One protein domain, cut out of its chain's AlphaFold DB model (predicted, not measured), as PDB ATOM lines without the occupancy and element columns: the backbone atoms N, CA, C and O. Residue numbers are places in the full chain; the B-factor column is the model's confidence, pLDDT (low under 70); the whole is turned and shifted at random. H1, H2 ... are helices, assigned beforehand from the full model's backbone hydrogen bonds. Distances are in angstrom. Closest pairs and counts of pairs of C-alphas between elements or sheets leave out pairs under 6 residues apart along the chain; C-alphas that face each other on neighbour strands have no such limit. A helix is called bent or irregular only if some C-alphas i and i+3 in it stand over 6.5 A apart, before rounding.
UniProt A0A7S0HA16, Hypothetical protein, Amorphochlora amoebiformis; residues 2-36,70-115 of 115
ATOM      1  N   GLN A   2       9.721  14.942  95.334       75.75
ATOM      2  CA  GLN A   2      10.075  16.230  94.706       75.75
ATOM      3  C   GLN A   2       8.927  16.908  93.940       75.75
ATOM      4  O   GLN A   2       8.706  18.089  94.174       75.75
ATOM      5  N   ASP A   3       8.169  16.190  93.104       85.88
ATOM      6  CA  ASP A   3       7.060  16.793  92.340       85.88
ATOM      7  C   ASP A   3       5.894  15.805  92.100       85.88
ATOM      8  O   ASP A   3       5.745  15.227  91.017       85.88
ATOM      9  N   PRO A   4       5.077  15.504  93.129       87.31
ATOM     10  CA  PRO A   4       3.915  14.646  92.953       87.31
ATOM     11  C   PRO A   4       2.811  15.359  92.176       87.31
ATOM     12  O   PRO A   4       2.197  16.309  92.657       87.31
ATOM     13  N   ARG A   5       2.486  14.834  90.992       90.94
ATOM     14  CA  ARG A   5       1.370  15.345  90.194       90.94
ATOM     15  C   ARG A   5       0.037  14.813  90.735       90.94
ATOM     16  O   ARG A   5      -0.129  13.589  90.810       90.94
ATOM     17  N   PRO A   6      -0.934  15.683  91.076       92.94
ATOM     18  CA  PRO A   6      -2.251  15.249  91.533       92.94
ATOM     19  C   PRO A   6      -2.904  14.269  90.551       92.94
ATOM     20  O   PRO A   6      -2.713  14.370  89.337       92.94
ATOM     21  N   ASN A   7      -3.667  13.306  91.075       93.44
ATOM     22  CA  ASN A   7      -4.395  12.293  90.295       93.44
ATOM     23  C   ASN A   7      -3.523  11.441  89.344       93.44
ATOM     24  O   ASN A   7      -4.039  10.820  88.414       93.44
ATOM     25  N   THR A   8      -2.205  11.385  89.562       94.88
ATOM     26  CA  THR A   8      -1.279  10.618  88.719       94.88
ATOM     27  C   THR A   8      -0.933   9.269  89.341       94.88
ATOM     28  O   THR A   8      -0.547   9.177  90.503       94.88
ATOM     29  N   ILE A   9      -1.016   8.207  88.532       94.56
ATOM     30  CA  ILE A   9      -0.580   6.861  88.920       94.56
ATOM     31  C   ILE A   9       0.898   6.675  88.576       94.56
ATOM     32  O   ILE A   9       1.339   6.926  87.443       94.56
ATOM     33  N   TYR A  10       1.634   6.169  89.561       95.06
ATOM     34  CA  TYR A  10       3.051   5.858  89.494       95.06
ATOM     35  C   TYR A  10       3.273   4.365  89.735       95.06
ATOM     36  O   TYR A  10       2.843   3.821  90.746       95.06
ATOM     37  N   ASN A  11       3.970   3.704  88.810       94.75
ATOM     38  CA  ASN A  11       4.393   2.323  89.005       94.75
ATOM     39  C   ASN A  11       5.757   2.298  89.693       94.75
ATOM     40  O   ASN A  11       6.713   2.875  89.170       94.75
ATOM     41  N   LEU A  12       5.854   1.574  90.805       92.88
ATOM     42  CA  LEU A  12       7.123   1.198  91.413       92.88
ATOM     43  C   LEU A  12       7.491  -0.217  90.963       92.88
ATOM     44  O   LEU A  12       6.685  -1.140  91.055       92.88
ATOM     45  N   ALA A  13       8.705  -0.365  90.455       93.19
ATOM     46  CA  ALA A  13       9.302  -1.638  90.085       93.19
ATOM     47  C   ALA A  13      10.819  -1.517  90.219       93.19
ATOM     48  O   ALA A  13      11.343  -0.405  90.138       93.19
ATOM     49  N   ASP A  14      11.493  -2.647  90.382       93.31
ATOM     50  CA  ASP A  14      12.950  -2.723  90.361       93.31
ATOM     51  C   ASP A  14      13.508  -2.406  88.965       93.31
ATOM     52  O   ASP A  14      12.850  -2.588  87.936       93.31
ATOM     53  N   ASP A  15      14.770  -1.997  88.936       93.62
ATOM     54  CA  ASP A  15      15.556  -1.726  87.732       93.62
ATOM     55  C   ASP A  15      16.142  -3.004  87.120       93.62
ATOM     56  O   ASP A  15      16.480  -3.029  85.937       93.62
ATOM     57  N   GLU A  16      16.210  -4.080  87.909       93.19
ATOM     58  CA  GLU A  16      16.613  -5.423  87.485       93.19
ATOM     59  C   GLU A  16      15.369  -6.332  87.405       93.19
ATOM     60  O   GLU A  16      15.049  -7.037  88.367       93.19
ATOM     61  N   PRO A  17      14.623  -6.334  86.283       90.19
ATOM     62  CA  PRO A  17      13.476  -7.216  86.131       90.19
ATOM     63  C   PRO A  17      13.935  -8.676  86.114       90.19
ATOM     64  O   PRO A  17      14.707  -9.089  85.248       90.19
ATOM     65  N   ALA A  18      13.403  -9.476  87.034       90.81
ATOM     66  CA  ALA A  18      13.707 -10.894  87.162       90.81
ATOM     67  C   ALA A  18      12.425 -11.727  87.268       90.81
ATOM     68  O   ALA A  18      11.352 -11.230  87.619       90.81
ATOM     69  N   SER A  19      12.528 -13.019  86.950       90.75
ATOM     70  CA  SER A  19      11.420 -13.940  87.185       90.75
ATOM     71  C   SER A  19      11.216 -14.150  88.688       90.75
ATOM     72  O   SER A  19      12.169 -14.081  89.467       90.75
ATOM     73  N   ARG A  20       9.985 -14.477  89.099       88.31
ATOM     74  CA  ARG A  20       9.700 -14.856  90.491       88.31
ATOM     75  C   ARG A  20      10.621 -15.976  90.982       88.31
ATOM     76  O   ARG A  20      11.111 -15.900  92.101       88.31
ATOM     77  N   GLU A  21      10.873 -16.987  90.150       90.94
ATOM     78  CA  GLU A  21      11.774 -18.091  90.493       90.94
ATOM     79  C   GLU A  21      13.199 -17.593  90.755       90.94
ATOM     80  O   GLU A  21      13.804 -17.957  91.760       90.94
ATOM     81  N   THR A  22      13.718 -16.714  89.894       94.12
ATOM     82  CA  THR A  22      15.056 -16.127  90.045       94.12
ATOM     83  C   THR A  22      15.188 -15.362  91.362       94.12
ATOM     84  O   THR A  22      16.164 -15.555  92.088       94.12
ATOM     85  N   VAL A  23      14.196 -14.533  91.700       94.56
ATOM     86  CA  VAL A  23      14.187 -13.766  92.954       94.56
ATOM     87  C   VAL A  23      14.131 -14.699  94.167       94.56
ATOM     88  O   VAL A  23      14.899 -14.521  95.111       94.56
ATOM     89  N   LEU A  24      13.279 -15.731  94.127       93.00
ATOM     90  CA  LEU A  24      13.154 -16.713  95.210       93.00
ATOM     91  C   LEU A  24      14.438 -17.521  95.416       93.00
ATOM     92  O   LEU A  24      14.871 -17.681  96.555       93.00
ATOM     93  N   ARG A  25      15.079 -17.989  94.338       94.38
ATOM     94  CA  ARG A  25      16.365 -18.701  94.428       94.38
ATOM     95  C   ARG A  25      17.438 -17.835  95.081       94.38
ATOM     96  O   ARG A  25      18.195 -18.325  95.911       94.38
ATOM     97  N   PHE A  26      17.481 -16.549  94.744       96.00
ATOM     98  CA  PHE A  26      18.415 -15.627  95.377       96.00
ATOM     99  C   PHE A  26      18.097 -15.410  96.863       96.00
ATOM    100  O   PHE A  26      19.017 -15.433  97.676       96.00
ATOM    101  N   ALA A  27      16.822 -15.272  97.237       94.88
ATOM    102  CA  ALA A  27      16.426 -15.154  98.640       94.88
ATOM    103  C   ALA A  27      16.854 -16.384  99.459       94.88
ATOM    104  O   ALA A  27      17.481 -16.227 100.502       94.88
ATOM    105  N   ILE A  28      16.602 -17.595  98.944       91.50
ATOM    106  CA  ILE A  28      17.048 -18.854  99.566       91.50
ATOM    107  C   ILE A  28      18.571 -18.861  99.729       91.50
ATOM    108  O   ILE A  28      19.055 -19.110 100.826       91.50
ATOM    109  N   SER A  29      19.320 -18.475  98.690       93.56
ATOM    110  CA  SER A  29      20.786 -18.446  98.775       93.56
ATOM    111  C   SER A  29      21.323 -17.505  99.855       93.56
ATOM    112  O   SER A  29      22.407 -17.755 100.371       93.56
ATOM    113  N   ILE A  30      20.602 -16.426 100.188       93.31
ATOM    114  CA  ILE A  30      20.999 -15.537 101.285       93.31
ATOM    115  C   ILE A  30      20.746 -16.224 102.625       93.31
ATOM    116  O   ILE A  30      21.621 -16.193 103.482       93.31
ATOM    117  N   LEU A  31      19.579 -16.851 102.789       87.56
ATOM    118  CA  LEU A  31      19.211 -17.560 104.017       87.56
ATOM    119  C   LEU A  31      20.173 -18.715 104.319       87.56
ATOM    120  O   LEU A  31      20.576 -18.871 105.465       87.56
ATOM    121  N   ASP A  32      20.600 -19.460 103.297       86.94
ATOM    122  CA  ASP A  32      21.561 -20.564 103.439       86.94
ATOM    123  C   ASP A  32      22.958 -20.100 103.902       86.94
ATOM    124  O   ASP A  32      23.754 -20.908 104.370       86.94
ATOM    125  N   GLN A  33      23.275 -18.806 103.764       86.38
ATOM    126  CA  GLN A  33      24.542 -18.211 104.209       86.38
ATOM    127  C   GLN A  33      24.448 -17.573 105.601       86.38
ATOM    128  O   GLN A  33      25.461 -17.105 106.124       86.38
ATOM    129  N   MET A  34      23.251 -17.485 106.187       80.44
ATOM    130  CA  MET A  34      23.084 -16.876 107.503       80.44
ATOM    131  C   MET A  34      23.596 -17.823 108.595       80.44
ATOM    132  O   MET A  34      23.401 -19.035 108.490       80.44
ATOM    133  N   PRO A  35      24.243 -17.295 109.648       78.00
ATOM    134  CA  PRO A  35      24.707 -18.130 110.744       78.00
ATOM    135  C   PRO A  35      23.515 -18.778 111.475       78.00
ATOM    136  O   PRO A  35      22.415 -18.218 111.542       78.00
ATOM    137  N   GLU A  36      23.719 -20.008 111.963       69.56
ATOM    138  CA  GLU A  36      22.650 -20.883 112.477       69.56
ATOM    139  C   GLU A  36      21.871 -20.278 113.658       69.56
ATOM    140  O   GLU A  36      20.703 -20.602 113.880       69.56
ATOM    141  N   VAL A  70       7.089  -4.058  83.937       89.75
ATOM    142  CA  VAL A  70       6.498  -2.785  84.362       89.75
ATOM    143  C   VAL A  70       7.495  -1.664  84.094       89.75
ATOM    144  O   VAL A  70       8.644  -1.748  84.507       89.75
ATOM    145  N   LEU A  71       7.057  -0.613  83.398       90.75
ATOM    146  CA  LEU A  71       7.835   0.617  83.242       90.75
ATOM    147  C   LEU A  71       7.574   1.541  84.439       90.75
ATOM    148  O   LEU A  71       6.417   1.847  84.742       90.75
ATOM    149  N   ASN A  72       8.649   2.003  85.082       94.50
ATOM    150  CA  ASN A  72       8.646   2.897  86.251       94.50
ATOM    151  C   ASN A  72       9.211   4.303  85.939       94.50
ATOM    152  O   ASN A  72       9.438   5.102  86.845       94.50
ATOM    153  N   SER A  73       9.433   4.632  84.660       93.75
ATOM    154  CA  SER A  73      10.120   5.865  84.232       93.75
ATOM    155  C   SER A  73       9.457   7.146  84.741       93.75
ATOM    156  O   SER A  73      10.149   8.081  85.131       93.75
ATOM    157  N   ARG A  74       8.119   7.179  84.800       94.75
ATOM    158  CA  ARG A  74       7.365   8.317  85.346       94.75
ATOM    159  C   ARG A  74       7.670   8.554  86.828       94.75
ATOM    160  O   ARG A  74       7.879   9.690  87.227       94.75
ATOM    161  N   LEU A  75       7.715   7.488  87.629       95.06
ATOM    162  CA  LEU A  75       8.040   7.571  89.057       95.06
ATOM    163  C   LEU A  75       9.467   8.083  89.261       95.06
ATOM    164  O   LEU A  75       9.688   8.971  90.079       95.06
ATOM    165  N   LYS A  76      10.417   7.572  88.474       93.50
ATOM    166  CA  LYS A  76      11.813   8.022  88.525       93.50
ATOM    167  C   LYS A  76      11.963   9.493  88.163       93.50
ATOM    168  O   LYS A  76      12.674  10.210  88.849       93.50
ATOM    169  N   LYS A  77      11.284   9.952  87.111       93.94
ATOM    170  CA  LYS A  77      11.373  11.347  86.675       93.94
ATOM    171  C   LYS A  77      10.760  12.307  87.697       93.94
ATOM    172  O   LYS A  77      11.402  13.282  88.062       93.94
ATOM    173  N   ASP A  78       9.533  12.032  88.129       94.06
ATOM    174  CA  ASP A  78       8.741  13.007  88.884       94.06
ATOM    175  C   ASP A  78       9.045  12.952  90.396       94.06
ATOM    176  O   ASP A  78       9.055  13.967  91.090       94.06
ATOM    177  N   LEU A  79       9.282  11.751  90.942       93.50
ATOM    178  CA  LEU A  79       9.320  11.541  92.395       93.50
ATOM    179  C   LEU A  79      10.704  11.195  92.932       93.50
ATOM    180  O   LEU A  79      11.033  11.618  94.043       93.50
ATOM    181  N   LEU A  80      11.480  10.414  92.175       93.44
ATOM    182  CA  LEU A  80      12.759   9.838  92.604       93.44
ATOM    183  C   LEU A  80      13.870  10.062  91.562       93.44
ATOM    184  O   LEU A  80      14.429   9.085  91.053       93.44
ATOM    185  N   PRO A  81      14.223  11.324  91.247       90.00
ATOM    186  CA  PRO A  81      15.256  11.629  90.253       90.00
ATOM    187  C   PRO A  81      16.644  11.112  90.659       90.00
ATOM    188  O   PRO A  81      17.460  10.800  89.798       90.00
ATOM    189  N   SER A  82      16.898  10.950  91.962       92.88
ATOM    190  CA  SER A  82      18.106  10.315  92.507       92.88
ATOM    191  C   SER A  82      18.104   8.782  92.413       92.88
ATOM    192  O   SER A  82      19.085   8.150  92.792       92.88
ATOM    193  N   GLY A  83      17.013   8.170  91.942       92.88
ATOM    194  CA  GLY A  83      16.839   6.719  91.886       92.88
ATOM    195  C   GLY A  83      16.270   6.098  93.166       92.88
ATOM    196  O   GLY A  83      15.958   6.779  94.144       92.88
ATOM    197  N   LEU A  84      16.093   4.773  93.128       92.81
ATOM    198  CA  LEU A  84      15.638   3.969  94.266       92.81
ATOM    199  C   LEU A  84      16.792   3.741  95.252       92.81
ATOM    200  O   LEU A  84      17.909   3.472  94.823       92.81
ATOM    201  N   LYS A  85      16.511   3.747  96.565       93.06
ATOM    202  CA  LYS A  85      17.496   3.356  97.599       93.06
ATOM    203  C   LYS A  85      18.018   1.928  97.365       93.06
ATOM    204  O   LYS A  85      19.205   1.674  97.534       93.06
ATOM    205  N   TYR A  86      17.140   1.029  96.912       95.00
ATOM    206  CA  TYR A  86      17.489  -0.320  96.460       95.00
ATOM    207  C   TYR A  86      16.917  -0.560  95.059       95.00
ATOM    208  O   TYR A  86      15.762  -0.961  94.928       95.00
ATOM    209  N   PRO A  87      17.688  -0.310  93.988       95.19
ATOM    210  CA  PRO A  87      17.214  -0.473  92.618       95.19
ATOM    211  C   PRO A  87      16.959  -1.918  92.188       95.19
ATOM    212  O   PRO A  87      16.386  -2.126  91.128       95.19
ATOM    213  N   SER A  88      17.380  -2.930  92.949       96.38
ATOM    214  CA  SER A  88      17.100  -4.323  92.602       96.38
ATOM    215  C   SER A  88      16.734  -5.184  93.793       96.38
ATOM    216  O   SER A  88      17.195  -4.945  94.915       96.38
ATOM    217  N   TYR A  89      16.007  -6.269  93.514       95.69
ATOM    218  CA  TYR A  89      15.711  -7.324  94.479       95.69
ATOM    219  C   TYR A  89      16.962  -7.806  95.217       95.69
ATOM    220  O   TYR A  89      16.890  -8.134  96.398       95.69
ATOM    221  N   ARG A  90      18.133  -7.809  94.562       96.88
ATOM    222  CA  ARG A  90      19.382  -8.230  95.203       96.88
ATOM    223  C   ARG A  90      19.810  -7.291  96.315       96.88
ATOM    224  O   ARG A  90      20.265  -7.744  97.363       96.88
ATOM    225  N   GLN A  91      19.704  -5.992  96.064       97.12
ATOM    226  CA  GLN A  91      20.060  -4.968  97.036       97.12
ATOM    227  C   GLN A  91      19.015  -4.901  98.150       97.12
ATOM    228  O   GLN A  91      19.388  -4.926  99.318       97.12
ATOM    229  N   GLY A  92      17.726  -4.920  97.792       94.94
ATOM    230  CA  GLY A  92      16.626  -4.862  98.753       94.94
ATOM    231  C   GLY A  92      16.620  -6.054  99.711       94.94
ATOM    232  O   GLY A  92      16.590  -5.866 100.923       94.94
ATOM    233  N   LEU A  93      16.748  -7.283  99.198       95.25
ATOM    234  CA  LEU A  93      16.783  -8.481 100.048       95.25
ATOM    235  C   LEU A  93      17.997  -8.497 100.985       95.25
ATOM    236  O   LEU A  93      17.867  -8.874 102.146       95.25
ATOM    237  N   ARG A  94      19.170  -8.049 100.520       94.81
ATOM    238  CA  ARG A  94      20.349  -7.917 101.391       94.81
ATOM    239  C   ARG A  94      20.162  -6.847 102.462       94.81
ATOM    240  O   ARG A  94      20.635  -7.044 103.574       94.81
ATOM    241  N   ALA A  95      19.510  -5.733 102.138       93.94
ATOM    242  CA  ALA A  95      19.222  -4.679 103.106       93.94
ATOM    243  C   ALA A  95      18.278  -5.179 104.208       93.94
ATOM    244  O   ALA A  95      18.590  -5.014 105.384       93.94
ATOM    245  N   ILE A  96      17.216  -5.903 103.834       91.19
ATOM    246  CA  ILE A  96      16.294  -6.544 104.786       91.19
ATOM    247  C   ILE A  96      17.052  -7.484 105.729       91.19
ATOM    248  O   ILE A  96      16.887  -7.409 106.942       91.19
ATOM    249  N   VAL A  97      17.927  -8.339 105.191       90.00
ATOM    250  CA  VAL A  97      18.722  -9.281 106.001       90.00
ATOM    251  C   VAL A  97      19.695  -8.570 106.945       90.00
ATOM    252  O   VAL A  97      19.983  -9.076 108.024       90.00
ATOM    253  N   ARG A  98      20.165  -7.373 106.583       90.00
ATOM    254  CA  ARG A  98      20.991  -6.518 107.452       90.00
ATOM    255  C   ARG A  98      20.178  -5.744 108.495       90.00
ATOM    256  O   ARG A  98      20.765  -4.971 109.245       90.00
ATOM    257  N   GLY A  99      18.860  -5.937 108.544       88.81
ATOM    258  CA  GLY A  99      17.975  -5.252 109.482       88.81
ATOM    259  C   GLY A  99      17.616  -3.827 109.067       88.81
ATOM    260  O   GLY A  99      17.216  -3.040 109.921       88.81
ATOM    261  N   ASP A 100      17.752  -3.472 107.786       90.25
ATOM    262  CA  ASP A 100      17.275  -2.177 107.304       90.25
ATOM    263  C   ASP A 100      15.743  -2.167 107.295       90.25
ATOM    264  O   ASP A 100      15.095  -2.855 106.500       90.25
ATOM    265  N   VAL A 101      15.178  -1.417 108.236       83.75
ATOM    266  CA  VAL A 101      13.733  -1.277 108.445       83.75
ATOM    267  C   VAL A 101      13.238   0.125 108.110       83.75
ATOM    268  O   VAL A 101      12.084   0.438 108.385       83.75
ATOM    269  N   GLU A 102      14.068   0.992 107.523       82.31
ATOM    270  CA  GLU A 102      13.640   2.345 107.170       82.31
ATOM    271  C   GLU A 102      12.520   2.349 106.107       82.31
ATOM    272  O   GLU A 102      12.512   1.515 105.197       82.31
ATOM    273  N   PRO A 103      11.589   3.321 106.152       74.62
ATOM    274  CA  PRO A 103      11.395   4.335 107.196       74.62
ATOM    275  C   PRO A 103      10.549   3.827 108.383       74.62
ATOM    276  O   PRO A 103      10.129   4.617 109.220       74.62
ATOM    277  N   PHE A 104      10.271   2.524 108.451       73.56
ATOM    278  CA  PHE A 104       9.371   1.881 109.415       73.56
ATOM    279  C   PHE A 104      10.042   1.497 110.739       73.56
ATOM    280  O   PHE A 104       9.530   0.653 111.477       73.56
ATOM    281  N   ASP A 105      11.181   2.108 111.058       70.00
ATOM    282  CA  ASP A 105      11.749   1.998 112.392       70.00
ATOM    283  C   ASP A 105      10.734   2.559 113.397       70.00
ATOM    284  O   ASP A 105      10.323   3.716 113.297       70.00
ATOM    285  N   LYS A 106      10.310   1.741 114.367       60.69
ATOM    286  CA  LYS A 106       9.304   2.123 115.371       60.69
ATOM    287  C   LYS A 106       9.705   3.373 116.157       60.69
ATOM    288  O   LYS A 106       8.835   4.115 116.597       60.69
ATOM    289  N   ARG A 107      11.009   3.656 116.267       64.50
ATOM    290  CA  ARG A 107      11.534   4.889 116.880       64.50
ATOM    291  C   ARG A 107      11.146   6.155 116.106       64.50
ATOM    292  O   ARG A 107      11.164   7.239 116.679       64.50
ATOM    293  N   LEU A 108      10.806   6.026 114.823       55.59
ATOM    294  CA  LEU A 108      10.459   7.121 113.914       55.59
ATOM    295  C   LEU A 108       8.948   7.228 113.636       55.59
ATOM    296  O   LEU A 108       8.516   8.206 113.029       55.59
ATOM    297  N   LEU A 109       8.136   6.265 114.094       62.31
ATOM    298  CA  LEU A 109       6.680   6.234 113.900       62.31
ATOM    299  C   LEU A 109       5.935   6.030 115.238       62.31
ATOM    300  O   LEU A 109       5.312   4.985 115.438       62.31
ATOM    301  N   PRO A 110       5.935   7.032 116.144       57.97
ATOM    302  CA  PRO A 110       5.328   6.922 117.480       57.97
ATOM    303  C   PRO A 110       3.812   6.643 117.468       57.97
ATOM    304  O   PRO A 110       3.247   6.217 118.467       57.97
ATOM    305  N   TRP A 111       3.141   6.831 116.331       65.06
ATOM    306  CA  TRP A 111       1.705   6.586 116.162       65.06
ATOM    307  C   TRP A 111       1.345   5.109 115.926       65.06
ATOM    308  O   TRP A 111       0.166   4.768 115.916       65.06
ATOM    309  N   MET A 112       2.333   4.227 115.727       56.41
ATOM    310  CA  MET A 112       2.105   2.790 115.510       56.41
ATOM    311  C   MET A 112       1.845   1.989 116.800       56.41
ATOM    312  O   MET A 112       1.611   0.789 116.704       56.41
ATOM    313  N   GLU A 113       1.867   2.614 117.983       55.69
ATOM    314  CA  GLU A 113       1.504   1.967 119.263       55.69
ATOM    315  C   GLU A 113       0.007   2.082 119.621       55.69
ATOM    316  O   GLU A 113      -0.425   1.564 120.645       55.69
ATOM    317  N   LEU A 114      -0.799   2.758 118.793       52.62
ATOM    318  CA  LEU A 114      -2.220   3.037 119.057       52.62
ATOM    319  C   LEU A 114      -3.202   2.054 118.380       52.62
ATOM    320  O   LEU A 114      -4.397   2.343 118.311       52.62
ATOM    321  N   ILE A 115      -2.718   0.913 117.877       50.59
ATOM    322  CA  ILE A 115      -3.525  -0.171 117.279       50.59
ATOM    323  C   ILE A 115      -3.123  -1.494 117.924       50.59
ATOM    324  O   ILE A 115      -4.036  -2.264 118.291       50.59
TER     325      ILE A 115
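What this domain is: This is residues 2 to 36 and 70 to 115 of the 115 residues of the protein "Hypothetical protein" of Amorphochlora amoebiformis (UniProt A0A7S0HA16). This is a loose model with little regular structure: H1 and H3 lie side by side, H2 lies away from them, and residues 105 to 111 stick out on an arm that holds H4. The unnamed residues 2 to 19 run past H2 to H1. The printed part has 81 residues, 31 of them in four helices, H1 to H4 in chain order, with no named strand; the class is all helix. The radius of gyration of the C-alphas is 16.1 A, and the spans are 48 by 37 by 23 A.

Where its parts are: Find C-alpha 20 at (9.700, -14.856, 90.491); from there H1, residues 20 to 31, runs 16.8 A. H3, residues 89 to 97, covers 12.1 A, and H2, residues 73 to 78, 8.6 A. H4, residues 110 to 113, ends at C-alpha 113, (1.504, 1.967, 119.263); it is irregular, but only just, with C-alphas 110 and 113 6.51 A apart.

How they stand to each other: Look at Val 23 and Tyr 89, whose C-alphas, 6.8 A apart, are the closest where H1 and H3 touch. They run the same way at a shallow tilt of 33 degrees, only just short of steep. H2 and H4 touch no helix. Every O i to N i+4 pair is within hydrogen-bond range in H1, H2 and H3; H4 is too short for one, and its one O i to N i+3 pair is not within range.

The domain as a whole: C-alphas 6 and 36 are farthest apart, 48.6 A. Residues 37 to 69 are not printed; the gap is 37.1 A. The link from H3 to H4 is long. Confidence is under 70 at residue 36 and residues 106 to 115.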